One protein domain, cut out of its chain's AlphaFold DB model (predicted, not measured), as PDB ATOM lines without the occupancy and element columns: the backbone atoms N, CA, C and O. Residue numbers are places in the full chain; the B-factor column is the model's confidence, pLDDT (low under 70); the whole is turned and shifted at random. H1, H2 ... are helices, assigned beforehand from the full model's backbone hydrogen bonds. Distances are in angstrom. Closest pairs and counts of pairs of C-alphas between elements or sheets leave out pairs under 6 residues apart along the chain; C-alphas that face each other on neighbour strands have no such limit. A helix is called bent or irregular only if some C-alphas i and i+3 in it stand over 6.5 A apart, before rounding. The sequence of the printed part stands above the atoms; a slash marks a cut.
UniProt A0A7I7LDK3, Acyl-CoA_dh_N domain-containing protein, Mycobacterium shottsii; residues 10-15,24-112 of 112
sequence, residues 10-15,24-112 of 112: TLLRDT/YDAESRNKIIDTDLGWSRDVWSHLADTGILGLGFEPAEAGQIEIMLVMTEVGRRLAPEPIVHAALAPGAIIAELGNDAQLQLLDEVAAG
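This is residues 10 to 15 and 24 to 112 of the 112 residues of the protein "Acyl-CoA_dh_N domain-containing protein" of Mycobacterium shottsii (UniProt A0A7I7LDK3). The longest helix, H5, has H7 folded back beside it by way of the short H6, and H3 meets H7 near their ends, Ala 48 by Ala 111, to make a corner. H4, with H1 packed on it, runs alongside H5 at a little more distance, while H2 and H6 lie at opposite ends of the length and a long link, residues 50 to 63, joins H3 to H4. The printed part has 95 residues, with seven named helices in the order H1 to H7 and no named strand; its class is all helix, with 63 residues in the helices. It is compact, with a radius of gyration of the C-alphas of 13.8 A, and spans 43 by 32 by 18 A.

H5, residues 83 to 97, is 19.9 A long, from C-alpha 83 at (10.861, 22.778, -50.555) to C-alpha 97 at (0.049, 31.171, -65.030). It is irregular: C-alphas 86 and 89 are 7.2 A apart. H4, residues 64 to 77, is 20.2 A long. H3, residues 41 to 49, measures 12.3 A, H2, residues 26 to 33, 10.7 A, and H7, residues 105 to 111, 10.0 A. H1, residues 10 to 15, begins with C-alpha 10 at (25.873, 35.710, -50.180) and is 8.5 A long. H6, residues 100 to 103, is 5.2 A long.

H5 and H7 touch and run opposite ways at a shallow tilt of 32 degrees, only just short of steep; their closest C-alphas, those of Ala 87 and Val 109, are 5.8 A apart. H5, with residues 94 to 95 alone, and H6 only just touch, with 3 pairs of C-alphas within 8 A, and only at the corner by their link; the closest C-alphas are those of Ile 94 and Leu 103, 6.1 A. H6 and H7 meet only through their link. H3 and H7 touch at 71 degrees, only just about perpendicular, with C-alphas 48 and 111 closest at 5.2 A. H4 and H5 are near each other, with 6 pairs of C-alphas within 10 A. H1 and H4 touch and run the same way at a steep tilt of 39 degrees; the C-alphas of Arg 13 and Leu 69 are closest, 5.6 A apart. H2 touches no helix. Every O i to N i+4 pair is within hydrogen-bond range in H1, H2, H3, H4 and H7; in H5 8 of 11 are, and H6 is too short for such a pair.

The two C-alphas farthest apart, those of Glu 27 and Asp 100, are 44.0 A from each other. Residues 16 to 23 are cut out, and C-alphas 15 and 24 are 14.2 A apart across the cut. The link from H3 to H4, 14 residues, is long. The mean pLDDT of the printed part is 95.3, and no printed residue is under 70.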
ATOM      1  N   THR A  10      24.925  36.275 -51.146       97.69
ATOM      2  CA  THR A  10      25.873  35.710 -50.180       97.69
ATOM      3  C   THR A  10      25.212  35.523 -48.816       97.69
ATOM      4  O   THR A  10      25.327  34.445 -48.229       97.69
ATOM      5  N   LEU A  11      24.460  36.522 -48.349       96.88
ATOM      6  CA  LEU A  11      23.714  36.465 -47.096       96.88
ATOM      7  C   LEU A  11      22.645  35.363 -47.110       96.88
ATOM      8  O   LEU A  11      22.551  34.606 -46.143       96.88
ATOM      9  N   LEU A  12      21.877  35.228 -48.195       96.88
ATOM     10  CA  LEU A  12      20.869  34.174 -48.352       96.88
ATOM     11  C   LEU A  12      21.501  32.780 -48.275       96.88
ATOM     12  O   LEU A  12      21.029  31.910 -47.536       96.88
ATOM     13  N   ARG A  13      22.601  32.572 -49.010       97.94
ATOM     14  CA  ARG A  13      23.351  31.310 -48.992       97.94
ATOM     15  C   ARG A  13      23.827  30.979 -47.579       97.94
ATOM     16  O   ARG A  13      23.632  29.857 -47.115       97.94
ATOM     17  N   ASP A  14      24.459  31.935 -46.908       98.38
ATOM     18  CA  ASP A  14      25.058  31.705 -45.594       98.38
ATOM     19  C   ASP A  14      23.980  31.506 -44.513       98.38
ATOM     20  O   ASP A  14      24.103  30.601 -43.690       98.38
ATOM     21  N   THR A  15      22.859  32.230 -44.590       98.06
ATOM     22  CA  THR A  15      21.694  32.036 -43.707       98.06
ATOM     23  C   THR A  15      21.090  30.640 -43.874       98.06
ATOM     24  O   THR A  15      20.861  29.939 -42.886       98.06
ATOM     25  N   TYR A  24      20.401  19.820 -38.907       98.06
ATOM     26  CA  TYR A  24      20.742  18.492 -39.406       98.06
ATOM     27  C   TYR A  24      22.234  18.150 -39.353       98.06
ATOM     28  O   TYR A  24      23.092  18.722 -40.038       98.06
ATOM     29  N   ASP A  25      22.498  17.072 -38.631       97.00
ATOM     30  CA  ASP A  25      23.572  16.121 -38.880       97.00
ATOM     31  C   ASP A  25      22.999  14.798 -39.430       97.00
ATOM     32  O   ASP A  25      21.796  14.663 -39.652       97.00
ATOM     33  N   ALA A  26      23.860  13.810 -39.681       96.69
ATOM     34  CA  ALA A  26      23.423  12.529 -40.237       96.69
ATOM     35  C   ALA A  26      22.447  11.774 -39.313       96.69
ATOM     36  O   ALA A  26      21.533  11.112 -39.799       96.69
ATOM     37  N   GLU A  27      22.627  11.865 -37.994       97.94
ATOM     38  CA  GLU A  27      21.808  11.132 -37.029       97.94
ATOM     39  C   GLU A  27      20.415  11.757 -36.894       97.94
ATOM     40  O   GLU A  27      19.407  11.067 -37.040       97.94
ATOM     41  N   SER A  28      20.354  13.066 -36.653       97.50
ATOM     42  CA  SER A  28      19.106  13.838 -36.576       97.50
ATOM     43  C   SER A  28      18.306  13.746 -37.874       97.50
ATOM     44  O   SER A  28      17.106  13.481 -37.831       97.50
ATOM     45  N   ARG A  29      18.967  13.854 -39.032       97.88
ATOM     46  CA  ARG A  29      18.315  13.714 -40.338       97.88
ATOM     47  C   ARG A  29      17.718  12.321 -40.539       97.88
ATOM     48  O   ARG A  29      16.601  12.217 -41.036       97.88
ATOM     49  N   ASN A  30      18.418  11.258 -40.134       98.12
ATOM     50  CA  ASN A  30      17.884   9.892 -40.204       98.12
ATOM     51  C   ASN A  30      16.687   9.691 -39.270       98.12
ATOM     52  O   ASN A  30      15.686   9.122 -39.682       98.12
ATOM     53  N   LYS A  31      16.733  10.238 -38.051       98.19
ATOM     54  CA  LYS A  31      15.576  10.194 -37.143       98.19
ATOM     55  C   LYS A  31      14.349  10.881 -37.740       98.19
ATOM     56  O   LYS A  31      13.251  10.369 -37.581       98.19
ATOM     57  N   ILE A  32      14.527  12.021 -38.415       98.50
ATOM     58  CA  ILE A  32      13.417  12.758 -39.030       98.50
ATOM     59  C   ILE A  32      12.802  11.997 -40.205       98.50
ATOM     60  O   ILE A  32      11.576  11.909 -40.281       98.50
ATOM     61  N   ILE A  33      13.610  11.416 -41.096       98.12
ATOM     62  CA  ILE A  33      13.049  10.677 -42.239       98.12
ATOM     63  C   ILE A  33      12.344   9.375 -41.848       98.12
ATOM     64  O   ILE A  33      11.509   8.906 -42.613       98.12
ATOM     65  N   ASP A  34      12.646   8.821 -40.671       98.25
ATOM     66  CA  ASP A  34      11.964   7.643 -40.123       98.25
ATOM     67  C   ASP A  34      10.617   7.991 -39.457       98.25
ATOM     68  O   ASP A  34       9.878   7.094 -39.047       98.25
ATOM     69  N   THR A  35      10.277   9.280 -39.326       98.19
ATOM     70  CA  THR A  35       8.955   9.706 -38.837       98.19
ATOM     71  C   THR A  35       7.880   9.547 -39.911       98.19
ATOM     72  O   THR A  35       8.172   9.595 -41.103       98.19
ATOM     73  N   ASP A  36       6.611   9.471 -39.497       97.94
ATOM     74  CA  ASP A  36       5.469   9.390 -40.423       97.94
ATOM     75  C   ASP A  36       5.418  10.551 -41.430       97.94
ATOM     76  O   ASP A  36       4.961  10.379 -42.559       97.94
ATOM     77  N   LEU A  37       5.871  11.743 -41.024       96.81
ATOM     78  CA  LEU A  37       5.885  12.922 -41.888       96.81
ATOM     79  C   LEU A  37       7.085  12.913 -42.848       96.81
ATOM     80  O   LEU A  37       6.989  13.445 -43.951       96.81
ATOM     81  N   GLY A  38       8.207  12.317 -42.436       98.06
ATOM     82  CA  GLY A  38       9.443  12.231 -43.216       98.06
ATOM     83  C   GLY A  38      10.258  13.528 -43.296       98.06
ATOM     84  O   GLY A  38      11.321  13.525 -43.909       98.06
ATOM     85  N   TRP A  39       9.796  14.624 -42.684       98.25
ATOM     86  CA  TRP A  39      10.459  15.935 -42.617       98.25
ATOM     87  C   TRP A  39      10.069  16.685 -41.332       98.25
ATOM     88  O   TRP A  39       9.149  16.276 -40.621       98.25
ATOM     89  N   SER A  40      10.777  17.772 -41.007       98.31
ATOM     90  CA  SER A  40      10.567  18.525 -39.765       98.31
ATOM     91  C   SER A  40       9.687  19.759 -39.962       98.31
ATOM     92  O   SER A  40      10.042  20.668 -40.716       98.31
ATOM     93  N   ARG A  41       8.573  19.842 -39.220       97.88
ATOM     94  CA  ARG A  41       7.715  21.043 -39.187       97.88
ATOM     95  C   ARG A  41       8.444  22.273 -38.663       97.88
ATOM     96  O   ARG A  41       8.222  23.363 -39.173       97.88
ATOM     97  N   ASP A  42       9.337  22.085 -37.699       98.00
ATOM     98  CA  ASP A  42      10.099  23.188 -37.120       98.00
ATOM     99  C   ASP A  42      11.074  23.764 -38.151       98.00
ATOM    100  O   ASP A  42      11.192  24.977 -38.290       98.00
ATOM    101  N   VAL A  43      11.753  22.911 -38.927       98.25
ATOM    102  CA  VAL A  43      12.645  23.381 -40.002       98.25
ATOM    103  C   VAL A  43      11.840  24.068 -41.100       98.25
ATOM    104  O   VAL A  43      12.241  25.135 -41.552       98.25
ATOM    105  N   TRP A  44      10.689  23.513 -41.482       98.38
ATOM    106  CA  TRP A  44       9.790  24.133 -42.457       98.38
ATOM    107  C   TRP A  44       9.339  25.535 -42.043       98.38
ATOM    108  O   TRP A  44       9.449  26.461 -42.840       98.38
ATOM    109  N   SER A  45       8.935  25.715 -40.780       98.19
ATOM    110  CA  SER A  45       8.576  27.033 -40.241       98.19
ATOM    111  C   SER A  45       9.740  28.018 -40.339       98.19
ATOM    112  O   SER A  45       9.553  29.139 -40.788       98.19
ATOM    113  N   HIS A  46      10.966  27.601 -40.005       98.00
ATOM    114  CA  HIS A  46      12.126  28.486 -40.143       98.00
ATOM    115  C   HIS A  46      12.439  28.838 -41.609       98.00
ATOM    116  O   HIS A  46      12.927  29.935 -41.891       98.00
ATOM    117  N   LEU A  47      12.181  27.932 -42.559       98.00
ATOM    118  CA  LEU A  47      12.313  28.230 -43.991       98.00
ATOM    119  C   LEU A  47      11.266  29.259 -44.442       98.00
ATOM    120  O   LEU A  47      11.593  30.147 -45.228       98.00
ATOM    121  N   ALA A  48      10.039  29.181 -43.922       97.38
ATOM    122  CA  ALA A  48       9.006  30.186 -44.158       97.38
ATOM    123  C   ALA A  48       9.403  31.550 -43.568       97.38
ATOM    124  O   ALA A  48       9.433  32.549 -44.283       97.38
ATOM    125  N   ASP A  49       9.823  31.579 -42.300       96.31
ATOM    126  CA  ASP A  49      10.216  32.805 -41.586       96.31
ATOM    127  C   ASP A  49      11.404  33.530 -42.243       96.31
ATOM    128  O   ASP A  49      11.542  34.749 -42.139       96.31
ATOM    129  N   THR A  50      12.281  32.787 -42.924       94.56
ATOM    130  CA  THR A  50      13.420  33.341 -43.677       94.56
ATOM    131  C   THR A  50      13.062  33.760 -45.105       94.56
ATOM    132  O   THR A  50      13.924  34.270 -45.819       94.56
ATOM    133  N   GLY A  51      11.810  33.560 -45.530       94.19
ATOM    134  CA  GLY A  51      11.313  33.899 -46.864       94.19
ATOM    135  C   GLY A  51      11.709  32.906 -47.959       94.19
ATOM    136  O   GLY A  51      11.433  33.142 -49.133       94.19
ATOM    137  N   ILE A  52      12.336  31.777 -47.608       96.38
ATOM    138  CA  ILE A  52      12.844  30.804 -48.585       96.38
ATOM    139  C   ILE A  52      11.707  30.173 -49.395       96.38
ATOM    140  O   ILE A  52      11.880  29.899 -50.581       96.38
ATOM    141  N   LEU A  53      10.544  29.947 -48.781       96.88
ATOM    142  CA  LEU A  53       9.415  29.291 -49.448       96.88
ATOM    143  C   LEU A  53       8.721  30.181 -50.493       96.88
ATOM    144  O   LEU A  53       8.010  29.654 -51.344       96.88
ATOM    145  N   GLY A  54       8.959  31.496 -50.463       95.44
ATOM    146  CA  GLY A  54       8.417  32.465 -51.422       95.44
ATOM    147  C   GLY A  54       9.347  32.810 -52.590       95.44
ATOM    148  O   GLY A  54       9.001  33.637 -53.434       95.44
ATOM    149  N   LEU A  55      10.546  32.216 -52.654       94.88
ATOM    150  CA  LEU A  55      11.501  32.514 -53.723       94.88
ATOM    151  C   LEU A  55      10.906  32.186 -55.101       94.88
ATOM    152  O   LEU A  55      10.346  31.114 -55.320       94.88
ATOM    153  N   GLY A  56      11.081  33.095 -56.061       88.94
ATOM    154  CA  GLY A  56      10.598  32.932 -57.432       88.94
ATOM    155  C   GLY A  56       9.162  33.390 -57.682       88.94
ATOM    156  O   GLY A  56       8.747  33.361 -58.839       88.94
ATOM    157  N   PHE A  57       8.414  33.827 -56.660       90.56
ATOM    158  CA  PHE A  57       7.045  34.339 -56.855       90.56
ATOM    159  C   PHE A  57       7.055  35.733 -57.482       90.56
ATOM    160  O   PHE A  57       6.190  36.060 -58.290       90.56
ATOM    161  N   GLU A  58       8.103  36.504 -57.192       85.38
ATOM    162  CA  GLU A  58       8.417  37.767 -57.852       85.38
ATOM    163  C   GLU A  58       9.794  37.655 -58.525       85.38
ATOM    164  O   GLU A  58      10.824  37.960 -57.917       85.38
ATOM    165  N   PRO A  59       9.857  37.206 -59.795       71.69
ATOM    166  CA  PRO A  59      11.125  36.918 -60.468       71.69
ATOM    167  C   PRO A  59      12.077  38.116 -60.605       71.69
ATOM    168  O   PRO A  59      13.255  37.922 -60.904       71.69
ATOM    169  N   ALA A  60      11.571  39.342 -60.438       76.94
ATOM    170  CA  ALA A  60      12.368  40.565 -60.461       76.94
ATOM    171  C   ALA A  60      13.151  40.805 -59.159       76.94
ATOM    172  O   ALA A  60      14.141  41.534 -59.195       76.94
ATOM    173  N   GLU A  61      12.729  40.202 -58.044       75.88
ATOM    174  CA  GLU A  61      13.329  40.409 -56.721       75.88
ATOM    175  C   GLU A  61      14.150  39.198 -56.268       75.88
ATOM    176  O   GLU A  61      15.304  39.343 -55.871       75.88
ATOM    177  N   ALA A  62      13.587  37.993 -56.379       79.44
ATOM    178  CA  ALA A  62      14.244  36.761 -55.954       79.44
ATOM    179  C   ALA A  62      14.010  35.657 -56.986       79.44
ATOM    180  O   ALA A  62      12.931  35.070 -57.066       79.44
ATOM    181  N   GLY A  63      15.021  35.397 -57.811       86.69
ATOM    182  CA  GLY A  63      14.897  34.586 -59.013       86.69
ATOM    183  C   GLY A  63      15.620  33.244 -58.929       86.69
ATOM    184  O   GLY A  63      15.815  32.632 -57.880       86.69
ATOM    185  N   GLN A  64      16.032  32.754 -60.097       91.44
ATOM    186  CA  GLN A  64      16.625  31.421 -60.238       91.44
ATOM    187  C   GLN A  64      17.999  31.288 -59.563       91.44
ATOM    188  O   GLN A  64      18.386  30.182 -59.188       91.44
ATOM    189  N   ILE A  65      18.742  32.389 -59.395       93.75
ATOM    190  CA  ILE A  65      20.046  32.359 -58.717       93.75
ATOM    191  C   ILE A  65      19.845  32.109 -57.222       93.75
ATOM    192  O   ILE A  65      20.504  31.237 -56.659       93.75
ATOM    193  N   GLU A  66      18.903  32.805 -56.595       94.88
ATOM    194  CA  GLU A  66      18.554  32.652 -55.184       94.88
ATOM    195  C   GLU A  66      18.039  31.233 -54.902       94.88
ATOM    196  O   GLU A  66      18.528  30.567 -53.986       94.88
ATOM    197  N   ILE A  67      17.149  30.716 -55.759       95.69
ATOM    198  CA  ILE A  67      16.677  29.323 -55.693       95.69
ATOM    199  C   ILE A  67      17.855  28.344 -55.798       95.69
ATOM    200  O   ILE A  67      17.971  27.421 -54.991       95.69
ATOM    201  N   MET A  68      18.765  28.539 -56.758       96.56
ATOM    202  CA  MET A  68      19.944  27.684 -56.923       96.56
ATOM    203  C   MET A  68      20.839  27.696 -55.675       96.56
ATOM    204  O   MET A  68      21.333  26.642 -55.262       96.56
ATOM    205  N   LEU A  69      21.055  28.867 -55.070       97.31
ATOM    206  CA  LEU A  69      21.860  29.017 -53.857       97.31
ATOM    207  C   LEU A  69      21.250  28.249 -52.685       97.31
ATOM    208  O   LEU A  69      21.947  27.446 -52.061       97.31
ATOM    209  N   VAL A  70      19.950  28.429 -52.438       97.56
ATOM    210  CA  VAL A  70      19.226  27.704 -51.386       97.56
ATOM    211  C   VAL A  70      19.283  26.202 -51.631       97.56
ATOM    212  O   VAL A  70      19.703  25.446 -50.753       97.56
ATOM    213  N   MET A  71      18.928  25.750 -52.836       98.00
ATOM    214  CA  MET A  71      18.874  24.319 -53.146       98.00
ATOM    215  C   MET A  71      20.249  23.647 -53.081       98.00
ATOM    216  O   MET A  71      20.345  22.465 -52.739       98.00
ATOM    217  N   THR A  72      21.327  24.393 -53.337       98.38
ATOM    218  CA  THR A  72      22.695  23.904 -53.128       98.38
ATOM    219  C   THR A  72      22.952  23.596 -51.652       98.38
ATOM    220  O   THR A  72      23.479  22.530 -51.329       98.38
ATOM    221  N   GLU A  73      22.570  24.491 -50.740       98.50
ATOM    222  CA  GLU A  73      22.774  24.290 -49.299       98.50
ATOM    223  C   GLU A  73      21.820  23.227 -48.718       98.50
ATOM    224  O   GLU A  73      22.247  22.410 -47.898       98.50
ATOM    225  N   VAL A  74      20.586  23.131 -49.231       98.12
ATOM    226  CA  VAL A  74      19.648  22.017 -48.964       98.12
ATOM    227  C   VAL A  74      20.288  20.674 -49.314       98.12
ATOM    228  O   VAL A  74      20.340  19.763 -48.482       98.12
ATOM    229  N   GLY A  75      20.860  20.567 -50.516       97.94
ATOM    230  CA  GLY A  75      21.557  19.367 -50.974       97.94
ATOM    231  C   GLY A  75      22.774  19.008 -50.116       97.94
ATOM    232  O   GLY A  75      22.983  17.834 -49.815       97.94
ATOM    233  N   ARG A  76      23.547  19.999 -49.642       97.81
ATOM    234  CA  ARG A  76      24.710  19.768 -48.757       97.81
ATOM    235  C   ARG A  76      24.343  19.103 -47.433       97.81
ATOM    236  O   ARG A  76      25.191  18.427 -46.851       97.81
ATOM    237  N   ARG A  77      23.120  19.310 -46.939       96.94
ATOM    238  CA  ARG A  77      22.610  18.704 -45.698       96.94
ATOM    239  C   ARG A  77      21.679  17.519 -45.927       96.94
ATOM    240  O   ARG A  77      21.315  16.869 -44.953       96.94
ATOM    241  N   LEU A  78      21.337  17.214 -47.182       97.44
ATOM    242  CA  LEU A  78      20.293  16.243 -47.534       97.44
ATOM    243  C   LEU A  78      19.003  16.503 -46.742       97.44
ATOM    244  O   LEU A  78      18.372  15.558 -46.246       97.44
ATOM    245  N   ALA A  79      18.675  17.789 -46.584       98.19
ATOM    246  CA  ALA A  79      17.538  18.230 -45.796       98.19
ATOM    247  C   ALA A  79      16.251  17.652 -46.421       98.19
ATOM    248  O   ALA A  79      16.097  17.717 -47.646       98.19
ATOM    249  N   PRO A  80      15.390  16.986 -45.635       98.19
ATOM    250  CA  PRO A  80      14.262  16.229 -46.169       98.19
ATOM    251  C   PRO A  80      13.035  17.090 -46.501       98.19
ATOM    252  O   PRO A  80      12.032  16.558 -46.972       98.19
ATOM    253  N   GLU A  81      13.087  18.396 -46.247       98.44
ATOM    254  CA  GLU A  81      11.968  19.309 -46.452       98.44
ATOM    255  C   GLU A  81      11.508  19.318 -47.920       98.44
ATOM    256  O   GLU A  81      12.331  19.409 -48.840       98.44
ATOM    257  N   PRO A  82      10.189  19.292 -48.179       97.44
ATOM    258  CA  PRO A  82       9.638  19.228 -49.528       97.44
ATOM    259  C   PRO A  82       9.670  20.589 -50.253       97.44
ATOM    260  O   PRO A  82       8.734  20.919 -50.969       97.44
ATOM    261  N   ILE A  83      10.747  21.371 -50.115       97.56
ATOM    262  CA  ILE A  83      10.861  22.778 -50.555       97.56
ATOM    263  C   ILE A  83      10.422  22.958 -52.012       97.56
ATOM    264  O   ILE A  83       9.571  23.788 -52.319       97.56
ATOM    265  N   VAL A  84      10.952  22.129 -52.913       95.56
ATOM    266  CA  VAL A  84      10.615  22.206 -54.341       95.56
ATOM    267  C   VAL A  84       9.179  21.765 -54.604       95.56
ATOM    268  O   VAL A  84       8.454  22.440 -55.323       95.56
ATOM    269  N   HIS A  85       8.767  20.630 -54.042       94.56
ATOM    270  CA  HIS A  85       7.506  19.977 -54.402       94.56
ATOM    271  C   HIS A  85       6.283  20.643 -53.763       94.56
ATOM    272  O   HIS A  85       5.204  20.594 -54.346       94.56
ATOM    273  N   ALA A  86       6.449  21.237 -52.580       95.19
ATOM    274  CA  ALA A  86       5.372  21.848 -51.812       95.19
ATOM    275  C   ALA A  86       5.308  23.373 -51.971       95.19
ATOM    276  O   ALA A  86       4.207  23.909 -51.915       95.19
ATOM    277  N   ALA A  87       6.437  24.056 -52.207       96.19
ATOM    278  CA  ALA A  87       6.471  25.518 -52.289       96.19
ATOM    279  C   ALA A  87       6.943  26.037 -53.653       96.19
ATOM    280  O   ALA A  87       6.144  26.563 -54.425       96.19
ATOM    281  N   LEU A  88       8.222  25.846 -53.994       94.94
ATOM    282  CA  LEU A  88       8.839  26.583 -55.104       94.94
ATOM    283  C   LEU A  88       8.256  26.224 -56.475       94.94
ATOM    284  O   LEU A  88       7.946  27.112 -57.262       94.94
ATOM    285  N   ALA A  89       8.092  24.934 -56.784       93.75
ATOM    286  CA  ALA A  89       7.564  24.513 -58.081       93.75
ATOM    287  C   ALA A  89       6.076  24.867 -58.271       93.75
ATOM    288  O   ALA A  89       5.758  25.492 -59.285       93.75
ATOM    289  N   PRO A  90       5.148  24.506 -57.356       94.00
ATOM    290  CA  PRO A  90       3.749  24.899 -57.516       94.00
ATOM    291  C   PRO A  90       3.568  26.419 -57.453       94.00
ATOM    292  O   PRO A  90       2.806  26.964 -58.248       94.00
ATOM    293  N   GLY A  91       4.297  27.108 -56.573       94.06
ATOM    294  CA  GLY A  91       4.222  28.559 -56.448       94.06
ATOM    295  C   GLY A  91       4.738  29.292 -57.687       94.06
ATOM    296  O   GLY A  91       4.061  30.189 -58.172       94.06
ATOM    297  N   ALA A  92       5.844  28.852 -58.300       91.88
ATOM    298  CA  ALA A  92       6.313  29.427 -59.564       91.88
ATOM    299  C   ALA A  92       5.289  29.260 -60.703       91.88
ATOM    300  O   ALA A  92       5.059  30.190 -61.472       91.88
ATOM    301  N   ILE A  93       4.622  28.100 -60.788       93.00
ATOM    302  CA  ILE A  93       3.560  27.864 -61.781       93.00
ATOM    303  C   ILE A  93       2.374  28.803 -61.541       93.00
ATOM    304  O   ILE A  93       1.830  29.359 -62.495       93.00
ATOM    305  N   ILE A  94       1.963  28.984 -60.282       94.88
ATOM    306  CA  ILE A  94       0.883  29.906 -59.917       94.88
ATOM    307  C   ILE A  94       1.277  31.353 -60.228       94.88
ATOM    308  O   ILE A  94       0.473  32.078 -60.802       94.88
ATOM    309  N   ALA A  95       2.501  31.768 -59.903       92.75
ATOM    310  CA  ALA A  95       2.986  33.116 -60.179       92.75
ATOM    311  C   ALA A  95       3.015  33.430 -61.685       92.75
ATOM    312  O   ALA A  95       2.686  34.541 -62.091       92.75
ATOM    313  N   GLU A  96       3.367  32.450 -62.525       92.25
ATOM    314  CA  GLU A  96       3.455  32.642 -63.976       92.25
ATOM    315  C   GLU A  96       2.098  32.521 -64.693       92.25
ATOM    316  O   GLU A  96       1.835  33.252 -65.648       92.25
ATOM    317  N   LEU A  97       1.238  31.588 -64.269       95.25
ATOM    318  CA  LEU A  97       0.049  31.171 -65.030       95.25
ATOM    319  C   LEU A  97      -1.273  31.295 -64.256       95.25
ATOM    320  O   LEU A  97      -2.331  30.952 -64.792       95.25
ATOM    321  N   GLY A  98      -1.224  31.725 -62.998       95.94
ATOM    322  CA  GLY A  98      -2.374  31.770 -62.107       95.94
ATOM    323  C   GLY A  98      -3.399  32.833 -62.494       95.94
ATOM    324  O   GLY A  98      -3.073  33.907 -62.992       95.94
ATOM    325  N   ASN A  99      -4.670  32.539 -62.225       97.56
ATOM    326  CA  ASN A  99      -5.714  33.563 -62.175       97.56
ATOM    327  C   ASN A  99      -5.711  34.299 -60.821       97.56
ATOM    328  O   ASN A  99      -5.062  33.856 -59.876       97.56
ATOM    329  N   ASP A 100      -6.498  35.373 -60.701       96.75
ATOM    330  CA  ASP A 100      -6.571  36.204 -59.487       96.75
ATOM    331  C   ASP A 100      -6.803  35.401 -58.196       96.75
ATOM    332  O   ASP A 100      -6.207  35.700 -57.165       96.75
ATOM    333  N   ALA A 101      -7.639  34.359 -58.240       96.69
ATOM    334  CA  ALA A 101      -7.916  33.527 -57.070       96.69
ATOM    335  C   ALA A 101      -6.744  32.594 -56.720       96.69
ATOM    336  O   ALA A 101      -6.541  32.277 -55.554       96.69
ATOM    337  N   GLN A 102      -5.974  32.145 -57.712       97.06
ATOM    338  CA  GLN A 102      -4.793  31.309 -57.494       97.06
ATOM    339  C   GLN A 102      -3.606  32.134 -56.999       97.06
ATOM    340  O   GLN A 102      -2.886  31.667 -56.125       97.06
ATOM    341  N   LEU A 103      -3.430  33.360 -57.500       95.69
ATOM    342  CA  LEU A 103      -2.365  34.263 -57.050       95.69
ATOM    343  C   LEU A 103      -2.471  34.577 -55.551       95.69
ATOM    344  O   LEU A 103      -1.450  34.668 -54.880       95.69
ATOM    345  N   GLN A 104      -3.689  34.645 -55.004       95.00
ATOM    346  CA  GLN A 104      -3.916  34.816 -53.561       95.00
ATOM    347  C   GLN A 104      -3.363  33.664 -52.705       95.00
ATOM    348  O   GLN A 104      -3.137  33.854 -51.515       95.00
ATOM    349  N   LEU A 105      -3.119  32.486 -53.289       95.44
ATOM    350  CA  LEU A 105      -2.551  31.342 -52.571       95.44
ATOM    351  C   LEU A 105      -1.042  31.480 -52.339       95.44
ATOM    352  O   LEU A 105      -0.499  30.762 -51.505       95.44
ATOM    353  N   LEU A 106      -0.350  32.361 -53.070       95.44
ATOM    354  CA  LEU A 106       1.106  32.505 -52.960       95.44
ATOM    355  C   LEU A 106       1.534  32.951 -51.558       95.44
ATOM    356  O   LEU A 106       2.531  32.442 -51.050       95.44
ATOM    357  N   ASP A 107       0.748  33.811 -50.907       94.38
ATOM    358  CA  ASP A 107       1.006  34.240 -49.528       94.38
ATOM    359  C   ASP A 107       0.927  33.060 -48.548       94.38
ATOM    360  O   ASP A 107       1.769  32.923 -47.660       94.38
ATOM    361  N   GLU A 108      -0.048  32.163 -48.736       94.44
ATOM    362  CA  GLU A 108      -0.189  30.953 -47.917       94.44
ATOM    363  C   GLU A 108       0.968  29.975 -48.158       94.44
ATOM    364  O   GLU A 108       1.494  29.400 -47.208       94.44
ATOM    365  N   VAL A 109       1.414  29.820 -49.408       94.81
ATOM    366  CA  VAL A 109       2.560  28.962 -49.744       94.81
ATOM    367  C   VAL A 109       3.862  29.514 -49.155       94.81
ATOM    368  O   VAL A 109       4.662  28.750 -48.615       94.81
ATOM    369  N   ALA A 110       4.083  30.830 -49.238       95.06
ATOM    370  CA  ALA A 110       5.272  31.474 -48.683       95.06
ATOM    371  C   ALA A 110       5.318  31.391 -47.147       95.06
ATOM    372  O   ALA A 110       6.405  31.324 -46.572       95.06
ATOM    373  N   ALA A 111       4.151  31.362 -46.493       95.75
ATOM    374  CA  ALA A 111       4.016  31.254 -45.041       95.75
ATOM    375  C   ALA A 111       4.233  29.833 -44.481       95.75
ATOM    376  O   ALA A 111       4.422  29.699 -43.270       95.75
ATOM    377  N   GLY A 112       4.272  28.805 -45.339       93.31
ATOM    378  CA  GLY A 112       4.619  27.427 -44.973       93.31
ATOM    379  C   GLY A 112       3.451  26.525 -44.598       93.31
ATOM    380  O   GLY A 112       2.798  26.753 -43.557       93.31
TER     381      GLY A 112